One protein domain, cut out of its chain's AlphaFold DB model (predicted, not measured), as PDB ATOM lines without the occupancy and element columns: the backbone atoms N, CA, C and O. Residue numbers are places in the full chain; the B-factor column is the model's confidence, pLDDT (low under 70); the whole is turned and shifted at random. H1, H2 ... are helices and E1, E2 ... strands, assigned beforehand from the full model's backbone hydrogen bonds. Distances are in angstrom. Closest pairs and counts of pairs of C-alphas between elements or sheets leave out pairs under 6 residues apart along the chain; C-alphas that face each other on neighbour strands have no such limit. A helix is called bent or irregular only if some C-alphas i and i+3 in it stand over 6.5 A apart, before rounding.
ATOM      1  N   PRO A 141      -6.497 -35.464   1.416       95.25
ATOM      2  CA  PRO A 141      -6.474 -36.108   2.730       95.25
ATOM      3  C   PRO A 141      -5.363 -35.564   3.636       95.25
ATOM      4  O   PRO A 141      -5.554 -35.435   4.847       95.25
ATOM      5  N   SER A 142      -4.230 -35.173   3.048       96.75
ATOM      6  CA  SER A 142      -3.056 -34.702   3.783       96.75
ATOM      7  C   SER A 142      -3.312 -33.409   4.557       96.75
ATOM      8  O   SER A 142      -2.830 -33.264   5.681       96.75
ATOM      9  N   TYR A 143      -4.137 -32.508   4.011       96.88
ATOM     10  CA  TYR A 143      -4.545 -31.276   4.686       96.88
ATOM     11  C   TYR A 143      -5.297 -31.549   5.996       96.88
ATOM     12  O   TYR A 143      -5.149 -30.812   6.971       96.88
ATOM     13  N   TYR A 144      -6.058 -32.642   6.043       96.19
ATOM     14  CA  TYR A 144      -6.812 -33.085   7.220       96.19
ATOM     15  C   TYR A 144      -6.014 -34.064   8.107       96.19
ATOM     16  O   TYR A 144      -6.491 -34.528   9.149       96.19
ATOM     17  N   GLY A 145      -4.764 -34.350   7.731       95.69
ATOM     18  CA  GLY A 145      -3.872 -35.263   8.439       95.69
ATOM     19  C   GLY A 145      -4.201 -36.741   8.229       95.69
ATOM     20  O   GLY A 145      -3.899 -37.541   9.111       95.69
ATOM     21  N   PHE A 146      -4.820 -37.083   7.096       96.38
ATOM     22  CA  PHE A 146      -4.998 -38.455   6.630       96.38
ATOM     23  C   PHE A 146      -3.916 -38.828   5.608       96.38
ATOM     24  O   PHE A 146      -3.518 -38.017   4.770       96.38
ATOM     25  N   ASP A 147      -3.514 -40.095   5.623       95.06
ATOM     26  CA  ASP A 147      -2.595 -40.693   4.653       95.06
ATOM     27  C   ASP A 147      -3.353 -41.379   3.505       95.06
ATOM     28  O   ASP A 147      -2.848 -41.474   2.383       95.06
ATOM     29  N   VAL A 148      -4.557 -41.903   3.776       91.50
ATOM     30  CA  VAL A 148      -5.278 -42.784   2.845       91.50
ATOM     31  C   VAL A 148      -6.759 -42.419   2.742       91.50
ATOM     32  O   VAL A 148      -7.516 -42.553   3.698       91.50
ATOM     33  N   ALA A 149      -7.199 -42.050   1.535       91.62
ATOM     34  CA  ALA A 149      -8.611 -41.800   1.210       91.62
ATOM     35  C   ALA A 149      -9.220 -42.810   0.219       91.62
ATOM     36  O   ALA A 149     -10.417 -42.797  -0.042       91.62
ATOM     37  N   THR A 150      -8.405 -43.684  -0.374       87.56
ATOM     38  CA  THR A 150      -8.806 -44.554  -1.498       87.56
ATOM     39  C   THR A 150      -9.155 -45.978  -1.079       87.56
ATOM     40  O   THR A 150      -9.587 -46.779  -1.907       87.56
ATOM     41  N   LYS A 151      -8.960 -46.322   0.194       86.50
ATOM     42  CA  LYS A 151      -9.348 -47.605   0.779       86.50
ATOM     43  C   LYS A 151      -9.729 -47.427   2.247       86.50
ATOM     44  O   LYS A 151      -9.321 -46.451   2.861       86.50
ATOM     45  N   GLY A 152     -10.485 -48.383   2.768       86.94
ATOM     46  CA  GLY A 152     -10.796 -48.500   4.186       86.94
ATOM     47  C   GLY A 152      -9.613 -49.091   4.946       86.94
ATOM     48  O   GLY A 152      -8.842 -49.868   4.365       86.94
ATOM     49  N   CYS A 153      -9.452 -48.719   6.215       85.56
ATOM     50  CA  CYS A 153      -8.481 -49.366   7.100       85.56
ATOM     51  C   CYS A 153      -8.918 -50.783   7.509       85.56
ATOM     52  O   CYS A 153      -8.069 -51.621   7.811       85.56
ATOM     53  N   CYS A 154     -10.226 -51.042   7.501       83.06
ATOM     54  CA  CYS A 154     -10.929 -52.247   7.936       83.06
ATOM     55  C   CYS A 154     -12.044 -52.620   6.930       83.06
ATOM     56  O   CYS A 154     -12.082 -52.105   5.807       83.06
ATOM     57  N   GLY A 155     -12.917 -53.571   7.274       67.81
ATOM     58  CA  GLY A 155     -14.054 -53.969   6.441       67.81
ATOM     59  C   GLY A 155     -13.763 -55.028   5.373       67.81
ATOM     60  O   GLY A 155     -14.513 -55.135   4.403       67.81
ATOM     61  N   THR A 156     -12.673 -55.801   5.485       64.75
ATOM     62  CA  THR A 156     -12.358 -56.910   4.555       64.75
ATOM     63  C   THR A 156     -12.795 -58.287   5.065       64.75
ATOM     64  O   THR A 156     -12.600 -59.280   4.364       64.75
ATOM     65  N   GLY A 157     -13.341 -58.379   6.281       55.78
ATOM     66  CA  GLY A 157     -13.874 -59.610   6.875       55.78
ATOM     67  C   GLY A 157     -12.835 -60.563   7.483       55.78
ATOM     68  O   GLY A 157     -13.178 -61.707   7.772       55.78
ATOM     69  N   ALA A 158     -11.578 -60.133   7.674       49.53
ATOM     70  CA  ALA A 158     -10.486 -61.006   8.141       49.53
ATOM     71  C   ALA A 158      -9.992 -60.731   9.578       49.53
ATOM     72  O   ALA A 158      -9.486 -61.651  10.211       49.53
ATOM     73  N   LEU A 159     -10.141 -59.508  10.103       49.12
ATOM     74  CA  LEU A 159      -9.917 -59.108  11.505       49.12
ATOM     75  C   LEU A 159     -10.300 -57.621  11.617       49.12
ATOM     76  O   LEU A 159      -9.670 -56.778  10.992       49.12
ATOM     77  N   GLU A 160     -11.359 -57.320  12.367       62.03
ATOM     78  CA  GLU A 160     -12.124 -56.062  12.301       62.03
ATOM     79  C   GLU A 160     -12.175 -55.387  13.684       62.03
ATOM     80  O   GLU A 160     -13.206 -55.440  14.353       62.03
ATOM     81  N   VAL A 161     -11.065 -54.850  14.209       56.62
ATOM     82  CA  VAL A 161     -11.094 -54.275  15.580       56.62
ATOM     83  C   VAL A 161     -10.261 -53.003  15.778       56.62
ATOM     84  O   VAL A 161     -10.163 -52.522  16.902       56.62
ATOM     85  N   SER A 162      -9.651 -52.424  14.742       67.94
ATOM     86  CA  SER A 162      -8.836 -51.214  14.921       67.94
ATOM     87  C   SER A 162      -9.201 -50.133  13.919       67.94
ATOM     88  O   SER A 162      -8.892 -50.264  12.737       67.94
ATOM     89  N   ASP A 163      -9.817 -49.059  14.404       71.62
ATOM     90  CA  ASP A 163      -9.894 -47.817  13.645       71.62
ATOM     91  C   ASP A 163      -8.481 -47.217  13.512       71.62
ATOM     92  O   ASP A 163      -7.717 -47.195  14.483       71.62
ATOM     93  N   ASP A 164      -8.106 -46.805  12.301       85.06
ATOM     94  CA  ASP A 164      -6.809 -46.190  12.003       85.06
ATOM     95  C   ASP A 164      -7.061 -44.750  11.572       85.06
ATOM     96  O   ASP A 164      -7.578 -44.471  10.489       85.06
ATOM     97  N   ASP A 165      -6.655 -43.826  12.433       90.19
ATOM     98  CA  ASP A 165      -6.899 -42.397  12.292       90.19
ATOM     99  C   ASP A 165      -6.152 -41.764  11.101       90.19
ATOM    100  O   ASP A 165      -6.360 -40.599  10.774       90.19
ATOM    101  N   ARG A 166      -5.309 -42.523  10.396       93.06
ATOM    102  CA  ARG A 166      -4.674 -42.094   9.142       93.06
ATOM    103  C   ARG A 166      -5.560 -42.329   7.921       93.06
ATOM    104  O   ARG A 166      -5.196 -41.912   6.822       93.06
ATOM    105  N   TYR A 167      -6.700 -42.996   8.074       92.81
ATOM    106  CA  TYR A 167      -7.621 -43.296   6.984       92.81
ATOM    107  C   TYR A 167      -8.857 -42.401   7.045       92.81
ATOM    108  O   TYR A 167      -9.397 -42.132   8.114       92.81
ATOM    109  N   VAL A 168      -9.343 -41.980   5.876       93.25
ATOM    110  CA  VAL A 168     -10.646 -41.304   5.757       93.25
ATOM    111  C   VAL A 168     -11.789 -42.300   5.985       93.25
ATOM    112  O   VAL A 168     -12.800 -41.971   6.600       93.25
ATOM    113  N   PHE A 169     -11.636 -43.535   5.501       91.00
ATOM    114  CA  PHE A 169     -12.674 -44.563   5.559       91.00
ATOM    115  C   PHE A 169     -12.298 -45.711   6.488       91.00
ATOM    116  O   PHE A 169     -11.169 -46.206   6.450       91.00
ATOM    117  N   TRP A 170     -13.272 -46.159   7.278       89.31
ATOM    118  CA  TRP A 170     -13.173 -47.378   8.063       89.31
ATOM    119  C   TRP A 170     -13.335 -48.598   7.152       89.31
ATOM    120  O   TRP A 170     -12.440 -49.432   7.111       89.31
ATOM    121  N   ASP A 171     -14.384 -48.653   6.323       85.44
ATOM    122  CA  ASP A 171     -14.630 -49.745   5.365       85.44
ATOM    123  C   ASP A 171     -14.837 -49.244   3.911       85.44
ATOM    124  O   ASP A 171     -14.146 -48.341   3.426       85.44
ATOM    125  N   SER A 172     -15.696 -49.901   3.123       80.69
ATOM    126  CA  SER A 172     -16.058 -49.474   1.762       80.69
ATOM    127  C   SER A 172     -17.148 -48.399   1.690       80.69
ATOM    128  O   SER A 172     -17.438 -47.940   0.588       80.69
ATOM    129  N   PHE A 173     -17.747 -48.015   2.818       82.81
ATOM    130  CA  PHE A 173     -18.883 -47.096   2.911       82.81
ATOM    131  C   PHE A 173     -18.744 -46.063   4.037       82.81
ATOM    132  O   PHE A 173     -19.045 -44.884   3.846       82.81
ATOM    133  N   HIS A 174     -18.283 -46.482   5.204       87.56
ATOM    134  CA  HIS A 174     -18.282 -45.707   6.428       87.56
ATOM    135  C   HIS A 174     -16.954 -44.960   6.619       87.56
ATOM    136  O   HIS A 174     -15.879 -45.549   6.463       87.56
ATOM    137  N   PRO A 175     -17.000 -43.662   6.961       90.31
ATOM    138  CA  PRO A 175     -15.847 -42.921   7.456       90.31
ATOM    139  C   PRO A 175     -15.276 -43.487   8.767       90.31
ATOM    140  O   PRO A 175     -15.980 -44.162   9.514       90.31
ATOM    141  N   THR A 176     -14.012 -43.180   9.058       91.81
ATOM    142  CA  THR A 176     -13.386 -43.428  10.375       91.81
ATOM    143  C   THR A 176     -13.945 -42.502  11.458       91.81
ATOM    144  O   THR A 176     -14.511 -41.447  11.148       91.81
ATOM    145  N   GLU A 177     -13.741 -42.842  12.737       91.94
ATOM    146  CA  GLU A 177     -14.083 -41.991  13.888       91.94
ATOM    147  C   GLU A 177     -13.483 -40.593  13.725       91.94
ATOM    148  O   GLU A 177     -14.199 -39.599  13.817       91.94
ATOM    149  N   ARG A 178     -12.207 -40.500  13.333       93.81
ATOM    150  CA  ARG A 178     -11.549 -39.208  13.094       93.81
ATOM    151  C   ARG A 178     -12.233 -38.384  12.004       93.81
ATOM    152  O   ARG A 178     -12.325 -37.161  12.114       93.81
ATOM    153  N   THR A 179     -12.706 -39.021  10.936       93.38
ATOM    154  CA  THR A 179     -13.454 -38.308   9.893       93.38
ATOM    155  C   THR A 179     -14.784 -37.790  10.436       93.38
ATOM    156  O   THR A 179     -15.154 -36.645  10.166       93.38
ATOM    157  N   TYR A 180     -15.482 -38.589  11.246       93.88
ATOM    158  CA  TYR A 180     -16.692 -38.145  11.936       93.88
ATOM    159  C   TYR A 180     -16.432 -37.008  12.930       93.88
ATOM    160  O   TYR A 180     -17.250 -36.086  12.986       93.88
ATOM    161  N   ASP A 181     -15.310 -37.013  13.648       93.75
ATOM    162  CA  ASP A 181     -14.909 -35.929  14.550       93.75
ATOM    163  C   ASP A 181     -14.743 -34.611  13.791       93.75
ATOM    164  O   ASP A 181     -15.358 -33.610  14.155       93.75
ATOM    165  N   ILE A 182     -14.009 -34.617  12.670       94.19
ATOM    166  CA  ILE A 182     -13.824 -33.424  11.823       94.19
ATOM    167  C   ILE A 182     -15.176 -32.885  11.331       94.19
ATOM    168  O   ILE A 182     -15.431 -31.678  11.382       94.19
ATOM    169  N   ILE A 183     -16.066 -33.772  10.867       92.81
ATOM    170  CA  ILE A 183     -17.409 -33.393  10.402       92.81
ATOM    171  C   ILE A 183     -18.233 -32.799  11.548       92.81
ATOM    172  O   ILE A 183     -18.883 -31.760  11.383       92.81
ATOM    173  N   THR A 184     -18.218 -33.452  12.707       91.00
ATOM    174  CA  THR A 184     -19.021 -33.068  13.869       91.00
ATOM    175  C   THR A 184     -18.541 -31.742  14.442       91.00
ATOM    176  O   THR A 184     -19.369 -30.859  14.671       91.00
ATOM    177  N   ASP A 185     -17.231 -31.543  14.578       91.25
ATOM    178  CA  ASP A 185     -16.634 -30.282  15.018       91.25
ATOM    179  C   ASP A 185     -17.031 -29.128  14.098       91.25
ATOM    180  O   ASP A 185     -17.471 -28.077  14.570       91.25
ATOM    181  N   ALA A 186     -16.987 -29.330  12.779       89.19
ATOM    182  CA  ALA A 186     -17.409 -28.316  11.820       89.19
ATOM    183  C   ALA A 186     -18.916 -27.997  11.910       89.19
ATOM    184  O   ALA A 186     -19.324 -26.831  11.810       89.19
ATOM    185  N   ILE A 187     -19.770 -29.006  12.127       87.56
ATOM    186  CA  ILE A 187     -21.215 -28.820  12.351       87.56
ATOM    187  C   ILE A 187     -21.464 -28.041  13.645       87.56
ATOM    188  O   ILE A 187     -22.220 -27.063  13.648       87.56
ATOM    189  N   VAL A 188     -20.820 -28.449  14.736       85.56
ATOM    190  CA  VAL A 188     -20.937 -27.833  16.059       85.56
ATOM    191  C   VAL A 188     -20.439 -26.391  16.022       85.56
ATOM    192  O   VAL A 188     -21.131 -25.493  16.502       85.56
ATOM    193  N   GLU A 189     -19.309 -26.119  15.371       84.62
ATOM    194  CA  GLU A 189     -18.790 -24.766  15.192       84.62
ATOM    195  C   GLU A 189     -19.768 -23.890  14.396       84.62
ATOM    196  O   GLU A 189     -20.050 -22.749  14.779       84.62
ATOM    197  N   LYS A 190     -20.355 -24.417  13.315       79.94
ATOM    198  CA  LYS A 190     -21.374 -23.704  12.531       79.94
ATOM    199  C   LYS A 190     -22.612 -23.392  13.376       79.94
ATOM    200  O   LYS A 190     -23.124 -22.270  13.310       79.94
ATOM    201  N   CYS A 191     -23.062 -24.339  14.202       77.44
ATOM    202  CA  CYS A 191     -24.133 -24.138  15.179       77.44
ATOM    203  C   CYS A 191     -23.785 -23.036  16.182       77.44
ATOM    204  O   CYS A 191     -24.583 -22.115  16.380       77.44
ATOM    205  N   PHE A 192     -22.586 -23.078  16.768       74.19
ATOM    206  CA  PHE A 192     -22.109 -22.052  17.687       74.19
ATOM    207  C   PHE A 192     -22.059 -20.687  17.010       74.19
ATOM    208  O   PHE A 192     -22.646 -19.747  17.527       74.19
ATOM    209  N   ARG A 193     -21.469 -20.542  15.820       72.50
ATOM    210  CA  ARG A 193     -21.423 -19.257  15.095       72.50
ATOM    211  C   ARG A 193     -22.818 -18.717  14.757       72.50
ATOM    212  O   ARG A 193     -23.029 -17.503  14.773       72.50
ATOM    213  N   ALA A 194     -23.781 -19.591  14.463       66.12
ATOM    214  CA  ALA A 194     -25.167 -19.200  14.217       66.12
ATOM    215  C   ALA A 194     -25.895 -18.761  15.503       66.12
ATOM    216  O   ALA A 194     -26.643 -17.785  15.480       66.12
ATOM    217  N   CYS A 195     -25.647 -19.440  16.627       60.72
ATOM    218  CA  CYS A 195     -26.278 -19.159  17.921       60.72
ATOM    219  C   CYS A 195     -25.620 -17.976  18.665       60.72
ATOM    220  O   CYS A 195     -26.293 -17.151  19.280       60.72
ATOM    221  N   CYS A 196     -24.296 -17.847  18.557       54.19
ATOM    222  CA  CYS A 196     -23.451 -16.940  19.332       54.19
ATOM    223  C   CYS A 196     -23.240 -15.559  18.681       54.19
ATOM    224  O   CYS A 196     -22.590 -14.702  19.275       54.19
ATOM    225  N   ARG A 197     -23.887 -15.258  17.538       47.97
ATOM    226  CA  ARG A 197     -24.013 -13.871  17.024       47.97
ATOM    227  C   ARG A 197     -24.668 -12.899  18.020       47.97
ATOM    228  O   ARG A 197     -24.697 -11.703  17.752       47.97
ATOM    229  N   LYS A 198     -25.175 -13.380  19.162       47.78
ATOM    230  CA  LYS A 198     -25.679 -12.547  20.261       47.78
ATOM    231  C   LYS A 198     -24.835 -12.524  21.540       47.78
ATOM    232  O   LYS A 198     -25.149 -11.702  22.397       47.78
ATOM    233  N   THR A 199     -23.786 -13.337  21.723       47.00
ATOM    234  CA  THR A 199     -22.987 -13.286  22.976       47.00
ATOM    235  C   THR A 199     -21.607 -13.945  22.838       47.00
ATOM    236  O   THR A 199     -21.313 -14.950  23.480       47.00
TER     237      THR A 199
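AT A GLANCE: This is residues 141 to 199 of the 223 residues of the protein "Hypothetical protein" of Spirodela intermedia (UniProt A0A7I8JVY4). The long helix H2 sticks out as an arm, by its residues 183 to 198, from a small head of short helix H1, parallel neighbour strands E1 and E2, and loops. The printed part has 59 residues, in the order H1, E1, E2, H2, of mixed class. It is loose, with a radius of gyration of the C-alphas of 14.8 A, and spans 52 by 21 by 16 A.

IN THESE COORDINATES: H1 is residues 141 to 144, from C-alpha 141 at (-6.474, -36.108, 2.730). E1 is residues 148 to 152 and E2 167 to 169. H2, residues 177 to 198, is 32.3 A long, ending at C-alpha 198 (-25.679, -12.547, 20.261); it is irregular, with C-alphas 195 and 198 7.0 A apart.

HOW THE PARTS SIT: E1 and E2 are parallel at 53 degrees, with N 168 and O 148 2.9 A apart, within hydrogen-bond range. The closest C-alphas of E2 and H2, Val 168 and Thr 179, are 5.8 A apart; those of H1 and E1, Pro 141 and Ala 149, 6.3 A. H1 and H2 are only just apart, at 8.4 A. In H2, 16 of 18 O i to N i+4 pairs are within range; H1 is too short for one.

THE WHOLE: The printed part has no cut. The link E1 to E2 is long, 14 residues. Residues 155 to 162 and 194 to 199 have pLDDT under 70.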